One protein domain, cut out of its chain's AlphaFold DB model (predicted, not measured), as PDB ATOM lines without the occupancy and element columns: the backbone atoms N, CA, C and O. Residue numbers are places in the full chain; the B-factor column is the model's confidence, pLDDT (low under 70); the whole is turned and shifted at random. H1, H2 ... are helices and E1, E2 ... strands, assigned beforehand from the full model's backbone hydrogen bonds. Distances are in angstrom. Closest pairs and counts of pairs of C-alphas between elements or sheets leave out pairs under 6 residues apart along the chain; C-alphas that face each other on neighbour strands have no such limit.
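Overview. This is residues 7 to 153 of the 199 residues of an uncharacterized protein of uncultured bacterium (UniProt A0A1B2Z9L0). A twisted sheet of four strands stands between two long helices, H2 over one face and H4 over the other, in three layers. H1 packs on H2, and the short H3 packs on residues 118 to 123 of H4. The printed part has 147 residues with four named helices and four named strands, in the order H1 H2 E1 H3 E2 E3 H4 E4, of the mixed class. The sheet runs E1, E2, E3, E4 and is mixed, with E3 and E4 parallel. The whole is compact, with a radius of gyration of the C-alphas of 16.2 A, and flat, spanning 43 by 41 by 20 A.

Arrangement. H1, residues 7 to 18, touches H2, residues 27 to 42, at a steep tilt of 54 degrees, opposite ways; the closest C-alphas, of Phe 13 and Leu 34, are 7.0 A apart. H1 only grazes the sheet, with its residues 7 to 14. E1, residues 49 to 56, and E2, residues 81 to 88, are antiparallel neighbours; N 52 and O 85 are 3.0 A apart. E1 bends by 79 degrees at residue 53, and E2 by 67 degrees at residue 84. E2 and E3, residues 91 to 99, form an antiparallel hairpin; N 86 and O 94 are 2.8 A apart. E3 and E4, residues 137 to 142, are parallel; N 97 and O 139 are 2.9 A apart. H2 has a height of 8.5 A over the sheet and lies over E2, along the strands, at 2 degrees to E2 on the local plane; the C-alphas of Gly 35 and Ile 84, their closest, are 6.9 A apart. H4, residues 108 to 124, is on the opposite face, at a height of 8.8 A, over E3 and along it at 0 degrees on the local plane; its closest C-alphas to E3 are Asp 116 and Glu 97, 6.4 A. E3, H4 and E4 form a strand-helix-strand unit, two parallel neighbour strands with a helix between, with a right-handed crossover. H3, residues 65 to 72, is not on the sheet but touches H4 at a steep tilt of 61 degrees, with the C-alphas of Arg 71 and Gly 122 closest, at 4.5 A. In H1, H2, H3 and H4 every O i to N i+4 pair is within hydrogen-bond range.

Along the chain. H1 begins at C-alpha 7, (-105.011, -25.635, 0.794), and is 16.6 A long. H2 is 22.2 A, E3 25.4 A and H4 24.9 A. E4 ends at C-alpha 142, (-115.431, -35.389, 3.037).

Size, cuts and confidence. The C-alphas of Pro 46 and Gly 153 are the two farthest apart, 49.5 A. The printed part has no cut. The link from H4 to E4, residues 125 to 136, is long. Residues 104, 126 to 131 and 152 to 153 are under 70 in pLDDT.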
ATOM      1  N   ARG A   7    -103.732 -25.923   0.129       92.88
ATOM      2  CA  ARG A   7    -105.011 -25.635   0.794       92.88
ATOM      3  C   ARG A   7    -105.862 -24.646   0.001       92.88
ATOM      4  O   ARG A   7    -107.032 -24.925  -0.211       92.88
ATOM      5  N   GLU A   8    -105.271 -23.549  -0.473       93.81
ATOM      6  CA  GLU A   8    -105.982 -22.547  -1.287       93.81
ATOM      7  C   GLU A   8    -106.596 -23.190  -2.534       93.81
ATOM      8  O   GLU A   8    -107.727 -22.903  -2.902       93.81
ATOM      9  N   LYS A   9    -105.887 -24.137  -3.150       95.06
ATOM     10  CA  LYS A   9    -106.344 -24.818  -4.366       95.06
ATOM     11  C   LYS A   9    -107.459 -25.817  -4.091       95.06
ATOM     12  O   LYS A   9    -108.381 -25.938  -4.891       95.06
ATOM     13  N   LEU A  10    -107.413 -26.492  -2.946       96.62
ATOM     14  CA  LEU A  10    -108.535 -27.306  -2.482       96.62
ATOM     15  C   LEU A  10    -109.764 -26.425  -2.224       96.62
ATOM     16  O   LEU A  10    -110.854 -26.759  -2.672       96.62
ATOM     17  N   GLU A  11    -109.595 -25.272  -1.574       95.56
ATOM     18  CA  GLU A  11    -110.683 -24.317  -1.320       95.56
ATOM     19  C   GLU A  11    -111.271 -23.744  -2.625       95.56
ATOM     20  O   GLU A  11    -112.494 -23.657  -2.754       95.56
ATOM     21  N   GLU A  12    -110.432 -23.441  -3.623       96.44
ATOM     22  CA  GLU A  12    -110.867 -23.071  -4.977       96.44
ATOM     23  C   GLU A  12    -111.713 -24.179  -5.625       96.44
ATOM     24  O   GLU A  12    -112.804 -23.898  -6.125       96.44
ATOM     25  N   PHE A  13    -111.265 -25.442  -5.571       97.81
ATOM     26  CA  PHE A  13    -112.021 -26.584  -6.099       97.81
ATOM     27  C   PHE A  13    -113.388 -26.734  -5.418       97.81
ATOM     28  O   PHE A  13    -114.407 -26.874  -6.093       97.81
ATOM     29  N   ILE A  14    -113.443 -26.616  -4.086       96.19
ATOM     30  CA  ILE A  14    -114.710 -26.623  -3.340       96.19
ATOM     31  C   ILE A  14    -115.625 -25.466  -3.780       96.19
ATOM     32  O   ILE A  14    -116.841 -25.640  -3.864       96.19
ATOM     33  N   GLY A  15    -115.073 -24.291  -4.097       97.56
ATOM     34  CA  GLY A  15    -115.832 -23.180  -4.677       97.56
ATOM     35  C   GLY A  15    -116.442 -23.513  -6.046       97.56
ATOM     36  O   GLY A  15    -117.594 -23.161  -6.315       97.56
ATOM     37  N   LEU A  16    -115.710 -24.240  -6.896       98.06
ATOM     38  CA  LEU A  16    -116.207 -24.694  -8.199       98.06
ATOM     39  C   LEU A  16    -117.349 -25.704  -8.059       98.06
ATOM     40  O   LEU A  16    -118.362 -25.541  -8.738       98.06
ATOM     41  N   LEU A  17    -117.240 -26.656  -7.126       96.75
ATOM     42  CA  LEU A  17    -118.334 -27.576  -6.791       96.75
ATOM     43  C   LEU A  17    -119.589 -26.817  -6.344       96.75
ATOM     44  O   LEU A  17    -120.674 -27.024  -6.877       96.75
ATOM     45  N   LYS A  18    -119.439 -25.875  -5.400       95.19
ATOM     46  CA  LYS A  18    -120.559 -25.074  -4.872       95.19
ATOM     47  C   LYS A  18    -121.258 -24.232  -5.935       95.19
ATOM     48  O   LYS A  18    -122.452 -23.984  -5.822       95.19
ATOM     49  N   SER A  19    -120.515 -23.765  -6.937       97.06
ATOM     50  CA  SER A  19    -121.069 -22.976  -8.044       97.06
ATOM     51  C   SER A  19    -121.652 -23.823  -9.178       97.06
ATOM     52  O   SER A  19    -122.133 -23.253 -10.154       97.06
ATOM     53  N   GLY A  20    -121.598 -25.157  -9.080       95.38
ATOM     54  CA  GLY A  20    -122.074 -26.066 -10.124       95.38
ATOM     55  C   GLY A  20    -121.196 -26.094 -11.379       95.38
ATOM     56  O   GLY A  20    -121.622 -26.598 -12.409       95.38
ATOM     57  N   LYS A  21    -119.973 -25.545 -11.321       97.38
ATOM     58  CA  LYS A  21    -119.023 -25.561 -12.450       97.38
ATOM     59  C   LYS A  21    -118.328 -26.908 -12.627       97.38
ATOM     60  O   LYS A  21    -117.810 -27.182 -13.703       97.38
ATOM     61  N   ILE A  22    -118.270 -27.696 -11.558       96.94
ATOM     62  CA  ILE A  22    -117.780 -29.071 -11.546       96.94
ATOM     63  C   ILE A  22    -118.861 -29.905 -10.872       96.94
ATOM     64  O   ILE A  22    -119.347 -29.539  -9.801       96.94
ATOM     65  N   GLU A  23    -119.220 -31.014 -11.502       95.62
ATOM     66  CA  GLU A  23    -120.173 -31.975 -10.969       95.62
ATOM     67  C   GLU A  23    -119.431 -33.224 -10.493       95.62
ATOM     68  O   GLU A  23    -118.574 -33.764 -11.186       95.62
ATOM     69  N   VAL A  24    -119.781 -33.686  -9.297       96.44
ATOM     70  CA  VAL A  24    -119.320 -34.955  -8.732       96.44
ATOM     71  C   VAL A  24    -120.539 -35.664  -8.153       96.44
ATOM     72  O   VAL A  24    -121.387 -35.040  -7.517       96.44
ATOM     73  N   TYR A  25    -120.650 -36.967  -8.383       94.12
ATOM     74  CA  TYR A  25    -121.842 -37.753  -8.038       94.12
ATOM     75  C   TYR A  25    -121.518 -39.026  -7.242       94.12
ATOM     76  O   TYR A  25    -122.419 -39.738  -6.796       94.12
ATOM     77  N   ASN A  26    -120.231 -39.316  -7.045       95.00
ATOM     78  CA  ASN A  26    -119.706 -40.375  -6.184       95.00
ATOM     79  C   ASN A  26    -118.223 -40.119  -5.836       95.00
ATOM     80  O   ASN A  26    -117.601 -39.197  -6.369       95.00
ATOM     81  N   GLU A  27    -117.639 -40.957  -4.974       95.56
ATOM     82  CA  GLU A  27    -116.239 -40.836  -4.519       95.56
ATOM     83  C   GLU A  27    -115.231 -40.892  -5.679       95.56
ATOM     84  O   GLU A  27    -114.295 -40.098  -5.715       95.56
ATOM     85  N   PHE A  28    -115.477 -41.745  -6.678       96.50
ATOM     86  CA  PHE A  28    -114.621 -41.872  -7.859       96.50
ATOM     87  C   PHE A  28    -114.591 -40.585  -8.698       96.50
ATOM     88  O   PHE A  28    -113.520 -40.069  -9.012       96.50
ATOM     89  N   SER A  29    -115.762 -40.020  -9.019       97.75
ATOM     90  CA  SER A  29    -115.858 -38.736  -9.727       97.75
ATOM     91  C   SER A  29    -115.197 -37.615  -8.926       97.75
ATOM     92  O   SER A  29    -114.453 -36.820  -9.488       97.75
ATOM     93  N   PHE A  30    -115.372 -37.601  -7.600       97.94
ATOM     94  CA  PHE A  30    -114.748 -36.605  -6.737       97.94
ATOM     95  C   PHE A  30    -113.217 -36.682  -6.781       97.94
ATOM     96  O   PHE A  30    -112.555 -35.659  -6.970       97.94
ATOM     97  N   GLN A  31    -112.653 -37.885  -6.682       98.44
ATOM     98  CA  GLN A  31    -111.217 -38.110  -6.796       98.44
ATOM     99  C   GLN A  31    -110.670 -37.672  -8.157       98.44
ATOM    100  O   GLN A  31    -109.698 -36.913  -8.217       98.44
ATOM    101  N   HIS A  32    -111.293 -38.117  -9.247       98.06
ATOM    102  CA  HIS A  32    -110.823 -37.827 -10.598       98.06
ATOM    103  C   HIS A  32    -110.905 -36.339 -10.945       98.06
ATOM    104  O   HIS A  32    -109.920 -35.786 -11.444       98.06
ATOM    105  N   GLU A  33    -112.019 -35.676 -10.630       98.50
ATOM    106  CA  GLU A  33    -112.191 -34.241 -10.873       98.50
ATOM    107  C   GLU A  33    -111.187 -33.413 -10.069       98.50
ATOM    108  O   GLU A  33    -110.522 -32.528 -10.617       98.50
ATOM    109  N   LEU A  34    -110.990 -33.740  -8.786       98.62
ATOM    110  CA  LEU A  34    -110.011 -33.040  -7.959       98.62
ATOM    111  C   LEU A  34    -108.587 -33.239  -8.489       98.62
ATOM    112  O   LEU A  34    -107.826 -32.276  -8.622       98.62
ATOM    113  N   GLY A  35    -108.204 -34.472  -8.814       98.12
ATOM    114  CA  GLY A  35    -106.867 -34.745  -9.328       98.12
ATOM    115  C   GLY A  35    -106.618 -34.114 -10.701       98.12
ATOM    116  O   GLY A  35    -105.519 -33.610 -10.950       98.12
ATOM    117  N   TYR A  36    -107.626 -34.074 -11.578       97.56
ATOM    118  CA  TYR A  36    -107.551 -33.368 -12.859       97.56
ATOM    119  C   TYR A  36    -107.396 -31.855 -12.663       97.56
ATOM    120  O   TYR A  36    -106.475 -31.250 -13.225       97.56
ATOM    121  N   PHE A  37    -108.220 -31.254 -11.802       97.69
ATOM    122  CA  PHE A  37    -108.111 -29.845 -11.432       97.69
ATOM    123  C   PHE A  37    -106.708 -29.510 -10.908       97.69
ATOM    124  O   PHE A  37    -106.061 -28.589 -11.411       97.69
ATOM    125  N   LEU A  38    -106.188 -30.300  -9.961       96.94
ATOM    126  CA  LEU A  38    -104.856 -30.097  -9.390       96.94
ATOM    127  C   LEU A  38    -103.750 -30.214 -10.443       96.94
ATOM    128  O   LEU A  38    -102.842 -29.386 -10.444       96.94
ATOM    129  N   ARG A  39    -103.830 -31.183 -11.368       95.69
ATOM    130  CA  ARG A  39    -102.878 -31.296 -12.489       95.69
ATOM    131  C   ARG A  39    -102.855 -30.024 -13.330       95.69
ATOM    132  O   ARG A  39    -101.775 -29.554 -13.675       95.69
ATOM    133  N   ASN A  40    -104.018 -29.464 -13.647       93.75
ATOM    134  CA  ASN A  40    -104.107 -28.260 -14.471       93.75
ATOM    135  C   ASN A  40    -103.604 -27.009 -13.748       93.75
ATOM    136  O   ASN A  40    -102.927 -26.192 -14.367       93.75
ATOM    137  N   GLN A  41    -103.885 -26.879 -12.450       91.62
ATOM    138  CA  GLN A  41    -103.378 -25.766 -11.645       91.62
ATOM    139  C   GLN A  41    -101.856 -25.846 -11.472       91.62
ATOM    140  O   GLN A  41    -101.150 -24.860 -11.657       91.62
ATOM    141  N   LEU A  42    -101.328 -27.033 -11.163       87.44
ATOM    142  CA  LEU A  42     -99.915 -27.216 -10.832       87.44
ATOM    143  C   LEU A  42     -98.979 -27.149 -12.034       87.44
ATOM    144  O   LEU A  42     -97.862 -26.662 -11.889       87.44
ATOM    145  N   LYS A  43     -99.432 -27.567 -13.222       82.38
ATOM    146  CA  LYS A  43     -98.655 -27.444 -14.470       82.38
ATOM    147  C   LYS A  43     -98.277 -25.999 -14.811       82.38
ATOM    148  O   LYS A  43     -97.332 -25.788 -15.562       82.38
ATOM    149  N   GLN A  44     -99.010 -25.017 -14.288       79.06
ATOM    150  CA  GLN A  44     -98.752 -23.595 -14.533       79.06
ATOM    151  C   GLN A  44     -97.645 -23.028 -13.633       79.06
ATOM    152  O   GLN A  44     -97.163 -21.922 -13.871       79.06
ATOM    153  N   HIS A  45     -97.233 -23.763 -12.596       78.88
ATOM    154  CA  HIS A  45     -96.190 -23.331 -11.673       78.88
ATOM    155  C   HIS A  45     -94.826 -23.922 -12.047       78.88
ATOM    156  O   HIS A  45     -94.744 -25.088 -12.430       78.88
ATOM    157  N   PRO A  46     -93.726 -23.161 -11.881       78.56
ATOM    158  CA  PRO A  46     -92.388 -23.702 -12.071       78.56
ATOM    159  C   PRO A  46     -92.112 -24.815 -11.046       78.56
ATOM    160  O   PRO A  46     -92.212 -24.603  -9.834       78.56
ATOM    161  N   GLY A  47     -91.761 -26.004 -11.540       78.88
ATOM    162  CA  GLY A  47     -91.438 -27.187 -10.737       78.88
ATOM    163  C   GLY A  47     -91.911 -28.490 -11.390       78.88
ATOM    164  O   GLY A  47     -92.877 -28.496 -12.145       78.88
ATOM    165  N   ASP A  48     -91.240 -29.605 -11.087       88.81
ATOM    166  CA  ASP A  48     -91.639 -30.946 -11.547       88.81
ATOM    167  C   ASP A  48     -92.769 -31.497 -10.663       88.81
ATOM    168  O   ASP A  48     -92.531 -32.286  -9.746       88.81
ATOM    169  N   PHE A  49     -93.995 -31.014 -10.874       93.56
ATOM    170  CA  PHE A  49     -95.162 -31.488 -10.131       93.56
ATOM    171  C   PHE A  49     -95.745 -32.766 -10.733       93.56
ATOM    172  O   PHE A  49     -96.048 -32.827 -11.926       93.56
ATOM    173  N   LYS A  50     -96.000 -33.767  -9.884       95.19
ATOM    174  CA  LYS A  50     -96.671 -35.019 -10.272       95.19
ATOM    175  C   LYS A  50     -97.863 -35.283  -9.364       95.19
ATOM    176  O   LYS A  50     -97.742 -35.214  -8.145       95.19
ATOM    177  N   ILE A  51     -98.998 -35.607  -9.981       97.06
ATOM    178  CA  ILE A  51    -100.238 -36.006  -9.304       97.06
ATOM    179  C   ILE A  51    -100.555 -37.436  -9.705       97.06
ATOM    180  O   ILE A  51    -100.757 -37.717 -10.893       97.06
ATOM    181  N   GLN A  52    -100.591 -38.322  -8.722       97.75
ATOM    182  CA  GLN A  52    -100.849 -39.746  -8.898       97.75
ATOM    183  C   GLN A  52    -102.034 -40.164  -8.032       97.75
ATOM    184  O   GLN A  52    -102.260 -39.580  -6.976       97.75
ATOM    185  N   PHE A  53    -102.772 -41.161  -8.502       98.31
ATOM    186  CA  PHE A  53    -103.936 -41.724  -7.825       98.31
ATOM    187  C   PHE A  53    -103.591 -43.110  -7.297       98.31
ATOM    188  O   PHE A  53    -102.721 -43.757  -7.887       98.31
ATOM    189  N   GLU A  54    -104.275 -43.542  -6.237       97.75
ATOM    190  CA  GLU A  54    -104.236 -44.925  -5.733       97.75
ATOM    191  C   GLU A  54    -102.801 -45.452  -5.570       97.75
ATOM    192  O   GLU A  54    -102.426 -46.503  -6.091       97.75
ATOM    193  N   ARG A  55    -101.941 -44.650  -4.931       97.50
ATOM    194  CA  ARG A  55    -100.542 -45.033  -4.704       97.50
ATOM    195  C   ARG A  55    -100.420 -45.811  -3.409       97.50
ATOM    196  O   ARG A  55    -100.784 -45.294  -2.351       97.50
ATOM    197  N   ASN A  56     -99.767 -46.965  -3.473       96.88
ATOM    198  CA  ASN A  56     -99.467 -47.725  -2.276       96.88
ATOM    199  C   ASN A  56     -98.374 -47.011  -1.474       96.88
ATOM    200  O   ASN A  56     -97.326 -46.654  -2.019       96.88
ATOM    201  N   PHE A  57     -98.574 -46.824  -0.168       94.06
ATOM    202  CA  PHE A  57     -97.569 -46.147   0.658       94.06
ATOM    203  C   PHE A  57     -96.229 -46.902   0.693       94.06
ATOM    204  O   PHE A  57     -95.192 -46.265   0.873       94.06
ATOM    205  N   LYS A  58     -96.222 -48.235   0.514       92.62
ATOM    206  CA  LYS A  58     -94.988 -49.044   0.483       92.62
ATOM    207  C   LYS A  58     -94.130 -48.761  -0.749       92.62
ATOM    208  O   LYS A  58     -92.925 -48.951  -0.694       92.62
ATOM    209  N   ASP A  59     -94.722 -48.245  -1.825       92.31
ATOM    210  CA  ASP A  59     -93.973 -47.831  -3.018       92.31
ATOM    211  C   ASP A  59     -93.336 -46.443  -2.854       92.31
ATOM    212  O   ASP A  59     -92.616 -45.975  -3.735       92.31
ATOM    213  N   ILE A  60     -93.675 -45.736  -1.772       91.19
ATOM    214  CA  ILE A  60     -93.218 -44.373  -1.478       91.19
ATOM    215  C   ILE A  60     -92.241 -44.379  -0.299       91.19
ATOM    216  O   ILE A  60     -91.290 -43.596  -0.284       91.19
ATOM    217  N   PHE A  61     -92.470 -45.247   0.690       89.38
ATOM    218  CA  PHE A  61     -91.658 -45.336   1.896       89.38
ATOM    219  C   PHE A  61     -91.054 -46.720   2.068       89.38
ATOM    220  O   PHE A  61     -91.756 -47.727   2.026       89.38
ATOM    221  N   ASP A  62     -89.771 -46.728   2.402       87.31
ATOM    222  CA  ASP A  62     -89.077 -47.904   2.904       87.31
ATOM    223  C   ASP A  62     -89.288 -47.999   4.427       87.31
ATOM    224  O   ASP A  62     -88.673 -47.260   5.200       87.31
ATOM    225  N   LEU A  63     -90.257 -48.820   4.848       87.19
ATOM    226  CA  LEU A  63     -90.668 -49.004   6.247       87.19
ATOM    227  C   LEU A  63     -90.698 -50.491   6.607       87.19
ATOM    228  O   LEU A  63     -91.243 -51.301   5.852       87.19
ATOM    229  N   SER A  64     -90.210 -50.838   7.800       87.44
ATOM    230  CA  SER A  64     -90.397 -52.180   8.362       87.44
ATOM    231  C   SER A  64     -91.860 -52.429   8.758       87.44
ATOM    232  O   SER A  64     -92.636 -51.492   8.960       87.44
ATOM    233  N   ASP A  65     -92.261 -53.695   8.912       85.69
ATOM    234  CA  ASP A  65     -93.631 -54.026   9.333       85.69
ATOM    235  C   ASP A  65     -93.977 -53.469  10.731       85.69
ATOM    236  O   ASP A  65     -95.093 -52.986  10.928       85.69
ATOM    237  N   ASP A  66     -93.014 -53.425  11.659       84.88
ATOM    238  CA  ASP A  66     -93.198 -52.806  12.982       84.88
ATOM    239  C   ASP A  66     -93.401 -51.285  12.878       84.88
ATOM    240  O   ASP A  66     -94.251 -50.703  13.562       84.88
ATOM    241  N   GLU A  67     -92.652 -50.619  11.988       86.81
ATOM    242  CA  GLU A  67     -92.828 -49.188  11.718       86.81
ATOM    243  C   GLU A  67     -94.204 -48.916  11.100       86.81
ATOM    244  O   GLU A  67     -94.840 -47.911  11.431       86.81
ATOM    245  N   ILE A  68     -94.689 -49.810  10.238       88.69
ATOM    246  CA  ILE A  68     -96.011 -49.703   9.622       88.69
ATOM    247  C   ILE A  68     -97.107 -49.795  10.680       88.69
ATOM    248  O   ILE A  68     -97.976 -48.923  10.718       88.69
ATOM    249  N   ASP A  69     -97.069 -50.808  11.544       85.00
ATOM    250  CA  ASP A  69     -98.128 -51.021  12.533       85.00
ATOM    251  C   ASP A  69     -98.159 -49.886  13.576       85.00
ATOM    252  O   ASP A  69     -99.233 -49.392  13.936       85.00
ATOM    253  N   GLY A  70     -96.992 -49.365  13.978       83.94
ATOM    254  CA  GLY A  70     -96.906 -48.192  14.855       83.94
ATOM    255  C   GLY A  70     -97.406 -46.888  14.210       83.94
ATOM    256  O   GLY A  70     -97.971 -46.025  14.893       83.94
ATOM    257  N   ARG A  71     -97.222 -46.719  12.893       87.62
ATOM    258  CA  ARG A  71     -97.597 -45.496  12.158       87.62
ATOM    259  C   ARG A  71     -99.052 -45.482  11.720       87.62
ATOM    260  O   ARG A  71     -99.733 -44.479  11.930       87.62
ATOM    261  N   PHE A  72     -99.512 -46.569  11.112       89.75
ATOM    262  CA  PHE A  72    -100.789 -46.643  10.397       89.75
ATOM    263  C   PHE A  72    -101.865 -47.422  11.165       89.75
ATOM    264  O   PHE A  72    -103.009 -47.492  10.717       89.75
ATOM    265  N   GLY A  73    -101.523 -47.951  12.344       87.25
ATOM    266  CA  GLY A  73    -102.402 -48.787  13.153       87.25
ATOM    267  C   GLY A  73    -102.316 -50.263  12.769       87.25
ATOM    268  O   GLY A  73    -101.545 -50.666  11.901       87.25
ATOM    269  N   THR A  74    -103.130 -51.084  13.429       88.62
ATOM    270  CA  THR A  74    -103.107 -52.542  13.257       88.62
ATOM    271  C   THR A  74    -103.497 -52.963  11.836       88.62
ATOM    272  O   THR A  74    -104.177 -52.238  11.101       88.62
ATOM    273  N   LYS A  75    -103.190 -54.213  11.470       88.38
ATOM    274  CA  LYS A  75    -103.623 -54.827  10.200       88.38
ATOM    275  C   LYS A  75    -105.137 -54.751   9.940       88.38
ATOM    276  O   LYS A  75    -105.529 -54.817   8.778       88.38
ATOM    277  N   LYS A  76    -105.982 -54.632  10.975       88.94
ATOM    278  CA  LYS A  76    -107.452 -54.553  10.846       88.94
ATOM    279  C   LYS A  76    -107.960 -53.158  10.481       88.94
ATOM    280  O   LYS A  76    -109.066 -53.032   9.955       88.94
ATOM    281  N   VAL A  77    -107.181 -52.118  10.775       88.50
ATOM    282  CA  VAL A  77    -107.584 -50.721  10.557       88.50
ATOM    283  C   VAL A  77    -106.721 -49.999   9.529       88.50
ATOM    284  O   VAL A  77    -107.201 -49.030   8.945       88.50
ATOM    285  N   ARG A  78    -105.487 -50.460   9.287       90.44
ATOM    286  CA  ARG A  78    -104.538 -49.776   8.404       90.44
ATOM    287  C   ARG A  78    -104.999 -49.780   6.946       90.44
ATOM    288  O   ARG A  78    -105.366 -50.822   6.398       90.44
ATOM    289  N   LYS A  79    -104.899 -48.614   6.313       94.94
ATOM    290  CA  LYS A  79    -105.012 -48.446   4.860       94.94
ATOM    291  C   LYS A  79    -103.660 -48.661   4.183       94.94
ATOM    292  O   LYS A  79    -102.633 -48.779   4.853       94.94
ATOM    293  N   LYS A  80    -103.686 -48.775   2.855       95.00
ATOM    294  CA  LYS A  80    -102.502 -49.015   2.020       95.00
ATOM    295  C   LYS A  80    -102.388 -48.035   0.862       95.00
ATOM    296  O   LYS A  80    -101.299 -47.533   0.612       95.00
ATOM    297  N   GLU A  81    -103.509 -47.781   0.204       97.56
ATOM    298  CA  GLU A  81    -103.589 -46.889  -0.943       97.56
ATOM    299  C   GLU A  81    -103.925 -45.472  -0.491       97.56
ATOM    300  O   GLU A  81    -104.742 -45.289   0.414       97.56
ATOM    301  N   ILE A  82    -103.245 -44.511  -1.110       98.44
ATOM    302  CA  ILE A  82    -103.462 -43.074  -0.963       98.44
ATOM    303  C   ILE A  82    -104.298 -42.613  -2.148       98.44
ATOM    304  O   ILE A  82    -103.851 -42.772  -3.291       98.44
ATOM    305  N   ASP A  83    -105.439 -41.976  -1.888       98.50
ATOM    306  CA  ASP A  83    -106.365 -41.586  -2.956       98.50
ATOM    307  C   ASP A  83    -105.690 -40.624  -3.948       98.50
ATOM    308  O   ASP A  83    -105.755 -40.832  -5.160       98.50
ATOM    309  N   ILE A  84    -105.007 -39.580  -3.457       98.69
ATOM    310  CA  ILE A  84    -104.195 -38.680  -4.293       98.69
ATOM    311  C   ILE A  84    -102.855 -38.372  -3.619       98.69
ATOM    312  O   ILE A  84    -102.792 -37.865  -2.498       98.69
ATOM    313  N   SER A  85    -101.767 -38.606  -4.352       98.31
ATOM    314  CA  SER A  85    -100.401 -38.236  -3.973       98.31
ATOM    315  C   SER A  85     -99.878 -37.092  -4.840       98.31
ATOM    316  O   SER A  85     -99.987 -37.126  -6.069       98.31
ATOM    317  N   ILE A  86     -99.278 -36.090  -4.196       96.94
ATOM    318  CA  ILE A  86     -98.708 -34.895  -4.823       96.94
ATOM    319  C   ILE A  86     -97.207 -34.845  -4.550       96.94
ATOM    320  O   ILE A  86     -96.782 -34.778  -3.394       96.94
ATOM    321  N   PHE A  87     -96.415 -34.794  -5.618       95.06
ATOM    322  CA  PHE A  87     -94.957 -34.694  -5.573       95.06
ATOM    323  C   PHE A  87     -94.475 -33.403  -6.234       95.06
ATOM    324  O   PHE A  87     -95.118 -32.906  -7.159       95.06
ATOM    325  N   GLN A  88     -93.331 -32.891  -5.780       92.62
ATOM    326  CA  GLN A  88     -92.599 -31.795  -6.418       92.62
ATOM    327  C   GLN A  88     -91.111 -32.163  -6.496       92.62
ATOM    328  O   GLN A  88     -90.373 -32.027  -5.518       92.62
ATOM    329  N   GLY A  89     -90.668 -32.661  -7.651       90.44
ATOM    330  CA  GLY A  89     -89.349 -33.275  -7.798       90.44
ATOM    331  C   GLY A  89     -89.164 -34.413  -6.779       90.44
ATOM    332  O   GLY A  89     -90.002 -35.313  -6.739       90.44
ATOM    333  N   PRO A  90     -88.119 -34.386  -5.930       89.06
ATOM    334  CA  PRO A  90     -87.905 -35.409  -4.907       89.06
ATOM    335  C   PRO A  90     -88.801 -35.235  -3.671       89.06
ATOM    336  O   PRO A  90     -88.741 -36.063  -2.771       89.06
ATOM    337  N   VAL A  91     -89.587 -34.160  -3.561       90.56
ATOM    338  CA  VAL A  91     -90.358 -33.860  -2.347       90.56
ATOM    339  C   VAL A  91     -91.730 -34.522  -2.399       90.56
ATOM    340  O   VAL A  91     -92.523 -34.258  -3.306       90.56
ATOM    341  N   ASN A  92     -92.047 -35.294  -1.358       94.88
ATOM    342  CA  ASN A  92     -93.402 -35.764  -1.080       94.88
ATOM    343  C   ASN A  92     -94.205 -34.584  -0.504       94.88
ATOM    344  O   ASN A  92     -94.095 -34.225   0.672       94.88
ATOM    345  N   LEU A  93     -94.960 -33.890  -1.356       94.25
ATOM    346  CA  LEU A  93     -95.533 -32.588  -1.016       94.25
ATOM    347  C   LEU A  93     -96.823 -32.720  -0.205       94.25
ATOM    348  O   LEU A  93     -96.940 -32.131   0.872       94.25
ATOM    349  N   ALA A  94     -97.795 -33.472  -0.716       96.50
ATOM    350  CA  ALA A  94     -99.080 -33.656  -0.054       96.50
ATOM    351  C   ALA A  94     -99.698 -35.026  -0.350       96.50
ATOM    352  O   ALA A  94     -99.595 -35.515  -1.472       96.50
ATOM    353  N   SER A  95    -100.387 -35.593   0.634       98.00
ATOM    354  CA  SER A  95    -101.326 -36.702   0.457       98.00
ATOM    355  C   SER A  95    -102.755 -36.236   0.730       98.00
ATOM    356  O   SER A  95    -102.978 -35.338   1.550       98.00
ATOM    357  N   ILE A  96    -103.725 -36.808   0.020       98.44
ATOM    358  CA  ILE A  96    -105.141 -36.470   0.159       98.44
ATOM    359  C   ILE A  96    -105.954 -37.760   0.241       98.44
ATOM    360  O   ILE A  96    -105.765 -38.642  -0.590       98.44
ATOM    361  N   GLU A  97    -106.862 -37.812   1.212       98.50
ATOM    362  CA  GLU A  97    -107.906 -38.831   1.350       98.50
ATOM    363  C   GLU A  97    -109.278 -38.179   1.168       98.50
ATOM    364  O   GLU A  97    -109.532 -37.081   1.684       98.50
ATOM    365  N   LEU A  98    -110.164 -38.857   0.449       98.00
ATOM    366  CA  LEU A  98    -111.459 -38.355   0.022       98.00
ATOM    367  C   LEU A  98    -112.579 -39.281   0.484       98.00
ATOM    368  O   LEU A  98    -112.465 -40.507   0.479       98.00
ATOM    369  N   LYS A  99    -113.699 -38.674   0.872       96.44
ATOM    370  CA  LYS A  99    -114.925 -39.398   1.202       96.44
ATOM    371  C   LYS A  99    -116.136 -38.754   0.552       96.44
ATOM    372  O   LYS A  99    -116.296 -37.535   0.599       96.44
ATOM    373  N   PHE A 100    -117.001 -39.589  -0.018       95.06
ATOM    374  CA  PHE A 100    -118.308 -39.188  -0.545       95.06
ATOM    375  C   PHE A 100    -119.388 -40.178  -0.071       95.06
ATOM    376  O   PHE A 100    -119.846 -41.021  -0.849       95.06
ATOM    377  N   PRO A 101    -119.759 -40.174   1.225       92.12
ATOM    378  CA  PRO A 101    -120.764 -41.100   1.742       92.12
ATOM    379  C   PRO A 101    -122.113 -40.915   1.028       92.12
ATOM    380  O   PRO A 101    -122.656 -39.816   0.985       92.12
ATOM    381  N   ARG A 102    -122.688 -42.008   0.509       79.06
ATOM    382  CA  ARG A 102    -124.074 -42.068   0.009       79.06
ATOM    383  C   ARG A 102    -124.872 -43.002   0.915       79.06
ATOM    384  O   ARG A 102    -124.411 -44.110   1.177       79.06
ATOM    385  N   ASN A 103    -126.058 -42.581   1.367       70.94
ATOM    386  CA  ASN A 103    -126.980 -43.402   2.174       70.94
ATOM    387  C   ASN A 103    -126.351 -43.934   3.487       70.94
ATOM    388  O   ASN A 103    -126.445 -45.120   3.799       70.94
ATOM    389  N   GLY A 104    -125.622 -43.069   4.202       68.12
ATOM    390  CA  GLY A 104    -124.578 -43.463   5.151       68.12
ATOM    391  C   GLY A 104    -125.032 -44.298   6.355       68.12
ATOM    392  O   GLY A 104    -126.004 -43.985   7.037       68.12
ATOM    393  N   GLN A 105    -124.235 -45.315   6.694       84.75
ATOM    394  CA  GLN A 105    -124.314 -46.018   7.976       84.75
ATOM    395  C   GLN A 105    -123.643 -45.173   9.061       84.75
ATOM    396  O   GLN A 105    -122.485 -45.390   9.423       84.75
ATOM    397  N   VAL A 106    -124.347 -44.175   9.582       88.56
ATOM    398  CA  VAL A 106    -123.870 -43.414  10.739       88.56
ATOM    399  C   VAL A 106    -124.086 -44.264  12.003       88.56
ATOM    400  O   VAL A 106    -125.213 -44.704  12.228       88.56
ATOM    401  N   PRO A 107    -123.066 -44.514  12.853       91.19
ATOM    402  CA  PRO A 107    -121.731 -43.892  12.899       91.19
ATOM    403  C   PRO A 107    -120.567 -44.684  12.263       91.19
ATOM    404  O   PRO A 107    -119.430 -44.222  12.325       91.19
ATOM    405  N   GLU A 108    -120.785 -45.857  11.665       91.75
ATOM    406  CA  GLU A 108    -119.705 -46.665  11.059       91.75
ATOM    407  C   GLU A 108    -118.914 -45.897   9.987       91.75
ATOM    408  O   GLU A 108    -117.682 -45.961   9.948       91.75
ATOM    409  N   SER A 109    -119.591 -45.088   9.167       93.00
ATOM    410  CA  SER A 109    -118.923 -44.217   8.197       93.00
ATOM    411  C   SER A 109    -118.032 -43.171   8.880       93.00
ATOM    412  O   SER A 109    -116.890 -42.989   8.469       93.00
ATOM    413  N   MET A 110    -118.473 -42.557   9.984       92.69
ATOM    414  CA  MET A 110    -117.623 -41.633  10.752       92.69
ATOM    415  C   MET A 110    -116.362 -42.326  11.281       92.69
ATOM    416  O   MET A 110    -115.279 -41.745  11.273       92.69
ATOM    417  N   TYR A 111    -116.477 -43.586  11.701       93.38
ATOM    418  CA  TYR A 111    -115.331 -44.379  12.148       93.38
ATOM    419  C   TYR A 111    -114.354 -44.674  11.005       93.38
ATOM    420  O   TYR A 111    -113.143 -44.597  11.211       93.38
ATOM    421  N   SER A 112    -114.846 -44.915   9.783       93.06
ATOM    422  CA  SER A 112    -113.973 -45.000   8.605       93.06
ATOM    423  C   SER A 112    -113.221 -43.694   8.321       93.06
ATOM    424  O   SER A 112    -112.025 -43.754   8.058       93.06
ATOM    425  N   PHE A 113    -113.845 -42.528   8.519       93.81
ATOM    426  CA  PHE A 113    -113.172 -41.232   8.343       93.81
ATOM    427  C   PHE A 113    -111.994 -41.072   9.312       93.81
ATOM    428  O   PHE A 113    -110.927 -40.587   8.945       93.81
ATOM    429  N   VAL A 114    -112.149 -41.540  10.554       93.00
ATOM    430  CA  VAL A 114    -111.055 -41.527  11.537       93.00
ATOM    431  C   VAL A 114    -109.906 -42.460  11.113       93.00
ATOM    432  O   VAL A 114    -108.745 -42.146  11.387       93.00
ATOM    433  N   LYS A 115    -110.179 -43.562  10.390       94.00
ATOM    434  CA  LYS A 115    -109.118 -44.402   9.790       94.00
ATOM    435  C   LYS A 115    -108.348 -43.650   8.711       94.00
ATOM    436  O   LYS A 115    -107.123 -43.729   8.699       94.00
ATOM    437  N   ASP A 116    -109.041 -42.903   7.854       95.62
ATOM    438  CA  ASP A 116    -108.408 -42.089   6.809       95.62
ATOM    439  C   ASP A 116    -107.511 -41.001   7.432       95.62
ATOM    440  O   ASP A 116    -106.348 -40.840   7.059       95.62
ATOM    441  N   VAL A 117    -107.993 -40.326   8.482       93.56
ATOM    442  CA  VAL A 117    -107.193 -39.350   9.246       93.56
ATOM    443  C   VAL A 117    -105.973 -40.005   9.901       93.56
ATOM    444  O   VAL A 117    -104.876 -39.433   9.877       93.56
ATOM    445  N   LYS A 118    -106.121 -41.214  10.461       93.25
ATOM    446  CA  LYS A 118    -104.991 -41.974  11.018       93.25
ATOM    447  C   LYS A 118    -103.969 -42.333   9.946       93.25
ATOM    448  O   LYS A 118    -102.767 -42.251  10.197       93.25
ATOM    449  N   PHE A 119    -104.433 -42.714   8.764       95.56
ATOM    450  CA  PHE A 119    -103.563 -43.037   7.649       95.56
ATOM    451  C   PHE A 119    -102.730 -41.816   7.233       95.56
ATOM    452  O   PHE A 119    -101.500 -41.883   7.256       95.56
ATOM    453  N   LEU A 120    -103.371 -40.660   7.023       95.00
ATOM    454  CA  LEU A 120    -102.697 -39.378   6.767       95.00
ATOM    455  C   LEU A 120    -101.713 -38.978   7.877       95.00
ATOM    456  O   LEU A 120    -100.664 -38.386   7.608       95.00
ATOM    457  N   GLU A 121    -102.016 -39.294   9.138       92.12
ATOM    458  CA  GLU A 121    -101.070 -39.093  10.237       92.12
ATOM    459  C   GLU A 121     -99.781 -39.884  10.030       92.12
ATOM    460  O   GLU A 121     -98.693 -39.319  10.145       92.12
ATOM    461  N   GLY A 122     -99.899 -41.172   9.703       92.38
ATOM    462  CA  GLY A 122     -98.753 -42.041   9.447       92.38
ATOM    463  C   GLY A 122     -97.902 -41.558   8.270       92.38
ATOM    464  O   GLY A 122     -96.675 -41.588   8.369       92.38
ATOM    465  N   LEU A 123     -98.550 -41.031   7.220       94.44
ATOM    466  CA  LEU A 123     -97.919 -40.483   6.008       94.44
ATOM    467  C   LEU A 123     -97.152 -39.170   6.249       94.44
ATOM    468  O   LEU A 123     -96.254 -38.827   5.481       94.44
ATOM    469  N   THR A 124     -97.522 -38.416   7.290       92.19
ATOM    470  CA  THR A 124     -96.974 -37.075   7.583       92.19
ATOM    471  C   THR A 124     -96.120 -37.021   8.850       92.19
ATOM    472  O   THR A 124     -95.496 -36.001   9.146       92.19
ATOM    473  N   SER A 125     -96.096 -38.093   9.642       82.06
ATOM    474  CA  SER A 125     -95.394 -38.126  10.924       82.06
ATOM    475  C   SER A 125     -93.893 -38.348  10.736       82.06
ATOM    476  O   SER A 125     -93.446 -39.416  10.323       82.06
ATOM    477  N   SER A 126     -93.083 -37.370  11.139       67.50
ATOM    478  CA  SER A 126     -91.620 -37.482  11.166       67.50
ATOM    479  C   SER A 126     -91.073 -38.106  12.453       67.50
ATOM    480  O   SER A 126     -89.854 -38.140  12.642       67.50
ATOM    481  N   LYS A 127     -91.942 -38.608  13.350       59.22
ATOM    482  CA  LYS A 127     -91.498 -39.269  14.582       59.22
ATOM    483  C   LYS A 127     -90.571 -40.432  14.197       59.22
ATOM    484  O   LYS A 127     -91.012 -41.411  13.603       59.22
ATOM    485  N   ASN A 128     -89.294 -40.276  14.539       49.91
ATOM    486  CA  ASN A 128     -88.265 -41.314  14.653       49.91
ATOM    487  C   ASN A 128     -87.295 -41.589  13.491       49.91
ATOM    488  O   ASN A 128     -86.579 -42.570  13.613       49.91
ATOM    489  N   LYS A 129     -87.148 -40.760  12.443       54.62
ATOM    490  CA  LYS A 129     -85.958 -40.830  11.548       54.62
ATOM    491  C   LYS A 129     -85.880 -39.627  10.606       54.62
ATOM    492  O   LYS A 129     -86.823 -39.345   9.877       54.62
ATOM    493  N   LYS A 130     -84.721 -38.961  10.567       57.09
ATOM    494  CA  LYS A 130     -84.414 -37.858   9.632       57.09
ATOM    495  C   LYS A 130     -84.298 -38.320   8.165       57.09
ATOM    496  O   LYS A 130     -84.230 -37.475   7.283       57.09
ATOM    497  N   SER A 131     -84.244 -39.633   7.918       67.56
ATOM    498  CA  SER A 131     -83.951 -40.233   6.611       67.56
ATOM    499  C   SER A 131     -85.175 -40.538   5.747       67.56
ATOM    500  O   SER A 131     -85.001 -40.786   4.559       67.56
ATOM    501  N   ILE A 132     -86.395 -40.537   6.301       74.50
ATOM    502  CA  ILE A 132     -87.584 -40.887   5.519       74.50
ATOM    503  C   ILE A 132     -88.247 -39.616   4.994       74.50
ATOM    504  O   ILE A 132     -88.643 -38.733   5.758       74.50
ATOM    505  N   ASN A 133     -88.385 -39.544   3.674       85.62
ATOM    506  CA  ASN A 133     -89.010 -38.440   2.961       85.62
ATOM    507  C   ASN A 133     -90.539 -38.478   3.121       85.62
ATOM    508  O   ASN A 133     -91.246 -38.970   2.253       85.62
ATOM    509  N   MET A 134     -91.054 -38.025   4.261       91.75
ATOM    510  CA  MET A 134     -92.492 -38.017   4.574       91.75
ATOM    511  C   MET A 134     -93.267 -36.987   3.743       91.75
ATOM    512  O   MET A 134     -92.694 -36.003   3.270       91.75
ATOM    513  N   PHE A 135     -94.589 -37.160   3.627       94.50
ATOM    514  CA  PHE A 135     -95.426 -36.106   3.055       94.50
ATOM    515  C   PHE A 135     -95.403 -34.860   3.944       94.50
ATOM    516  O   PHE A 135     -95.611 -34.928   5.157       94.50
ATOM    517  N   SER A 136     -95.201 -33.692   3.332       93.19
ATOM    518  CA  SER A 136     -95.157 -32.418   4.062       93.19
ATOM    519  C   SER A 136     -96.527 -31.999   4.612       93.19
ATOM    520  O   SER A 136     -96.612 -31.252   5.592       93.19
ATOM    521  N   LYS A 137     -97.610 -32.434   3.959       93.44
ATOM    522  CA  LYS A 137     -99.003 -32.124   4.300       93.44
ATOM    523  C   LYS A 137     -99.897 -33.338   4.039       93.44
ATOM    524  O   LYS A 137     -99.620 -34.124   3.144       93.44
ATOM    525  N   GLY A 138    -100.983 -33.442   4.796       95.06
ATOM    526  CA  GLY A 138    -102.048 -34.418   4.585       95.06
ATOM    527  C   GLY A 138    -103.395 -33.708   4.658       95.06
ATOM    528  O   GLY A 138    -103.569 -32.851   5.528       95.06
ATOM    529  N   PHE A 139    -104.315 -34.037   3.757       96.12
ATOM    530  CA  PHE A 139    -105.655 -33.456   3.710       96.12
ATOM    531  C   PHE A 139    -106.704 -34.559   3.691       96.12
ATOM    532  O   PHE A 139    -106.629 -35.472   2.880       96.12
ATOM    533  N   PHE A 140    -107.693 -34.455   4.569       95.69
ATOM    534  CA  PHE A 140    -108.895 -35.274   4.511       95.69
ATOM    535  C   PHE A 140    -110.043 -34.381   4.051       95.69
ATOM    536  O   PHE A 140    -110.258 -33.325   4.652       95.69
ATOM    537  N   ILE A 141    -110.758 -34.774   2.999       95.81
ATOM    538  CA  ILE A 141    -111.914 -34.023   2.502       95.81
ATOM    539  C   ILE A 141    -113.104 -34.967   2.383       95.81
ATOM    540  O   ILE A 141    -113.084 -35.926   1.618       95.81
ATOM    541  N   CYS A 142    -114.170 -34.664   3.117       94.25
ATOM    542  CA  CYS A 142    -115.431 -35.389   3.037       94.25
ATOM    543  C   CYS A 142    -116.510 -34.467   2.467       94.25
ATOM    544  O   CYS A 142    -116.766 -33.398   3.024       94.25
ATOM    545  N   LEU A 143    -117.127 -34.875   1.359       93.69
ATOM    546  CA  LEU A 143    -118.314 -34.229   0.806       93.69
ATOM    547  C   LEU A 143    -119.539 -35.019   1.244       93.69
ATOM    548  O   LEU A 143    -119.696 -36.178   0.876       93.69
ATOM    549  N   VAL A 144    -120.396 -34.386   2.038       89.81
ATOM    550  CA  VAL A 144    -121.580 -35.026   2.605       89.81
ATOM    551  C   VAL A 144    -122.805 -34.145   2.421       89.81
ATOM    552  O   VAL A 144    -122.771 -32.946   2.696       89.81
ATOM    553  N   ASP A 145    -123.887 -34.754   1.950       87.56
ATOM    554  CA  ASP A 145    -125.208 -34.147   1.809       87.56
ATOM    555  C   ASP A 145    -126.155 -34.591   2.937       87.56
ATOM    556  O   ASP A 145    -126.962 -33.792   3.416       87.56
ATOM    557  N   ASP A 146    -125.998 -35.817   3.441       88.81
ATOM    558  CA  ASP A 146    -126.795 -36.351   4.544       88.81
ATOM    559  C   ASP A 146    -126.531 -35.625   5.872       88.81
ATOM    560  O   ASP A 146    -125.457 -35.711   6.484       88.81
ATOM    561  N   SER A 147    -127.578 -34.950   6.345       88.00
ATOM    562  CA  SER A 147    -127.588 -34.216   7.604       88.00
ATOM    563  C   SER A 147    -127.110 -35.044   8.794       88.00
ATOM    564  O   SER A 147    -126.469 -34.469   9.659       88.00
ATOM    565  N   LEU A 148    -127.303 -36.370   8.840       88.88
ATOM    566  CA  LEU A 148    -126.910 -37.208   9.984       88.88
ATOM    567  C   LEU A 148    -125.410 -37.137  10.321       88.88
ATOM    568  O   LEU A 148    -125.010 -37.461  11.447       88.88
ATOM    569  N   PHE A 149    -124.569 -36.708   9.381       88.06
ATOM    570  CA  PHE A 149    -123.133 -36.560   9.603       88.06
ATOM    571  C   PHE A 149    -122.738 -35.275  10.337       88.06
ATOM    572  O   PHE A 149    -121.802 -35.296  11.132       88.06
ATOM    573  N   TYR A 150    -123.458 -34.178  10.107       85.19
ATOM    574  CA  TYR A 150    -123.116 -32.841  10.618       85.19
ATOM    575  C   TYR A 150    -124.240 -32.208  11.461       85.19
ATOM    576  O   TYR A 150    -124.058 -31.174  12.099       85.19
ATOM    577  N   GLN A 151    -125.401 -32.853  11.500       81.06
ATOM    578  CA  GLN A 151    -126.623 -32.501  12.212       81.06
ATOM    579  C   GLN A 151    -127.273 -33.794  12.764       81.06
ATOM    580  O   GLN A 151    -126.928 -34.910  12.385       81.06
ATOM    581  N   GLY A 152    -128.208 -33.665  13.706       65.81
ATOM    582  CA  GLY A 152    -129.086 -34.772  14.114       65.81
ATOM    583  C   GLY A 152    -128.849 -35.382  15.505       65.81
ATOM    584  O   GLY A 152    -127.767 -35.858  15.832       65.81
ATOM    585  N   GLY A 153    -129.931 -35.448  16.291       63.00
ATOM    586  CA  GLY A 153    -130.101 -36.274  17.499       63.00
ATOM    587  C   GLY A 153    -129.547 -35.725  18.825       63.00
ATOM    588  O   GLY A 153    -128.712 -34.826  18.859       63.00
TER     589      GLY A 153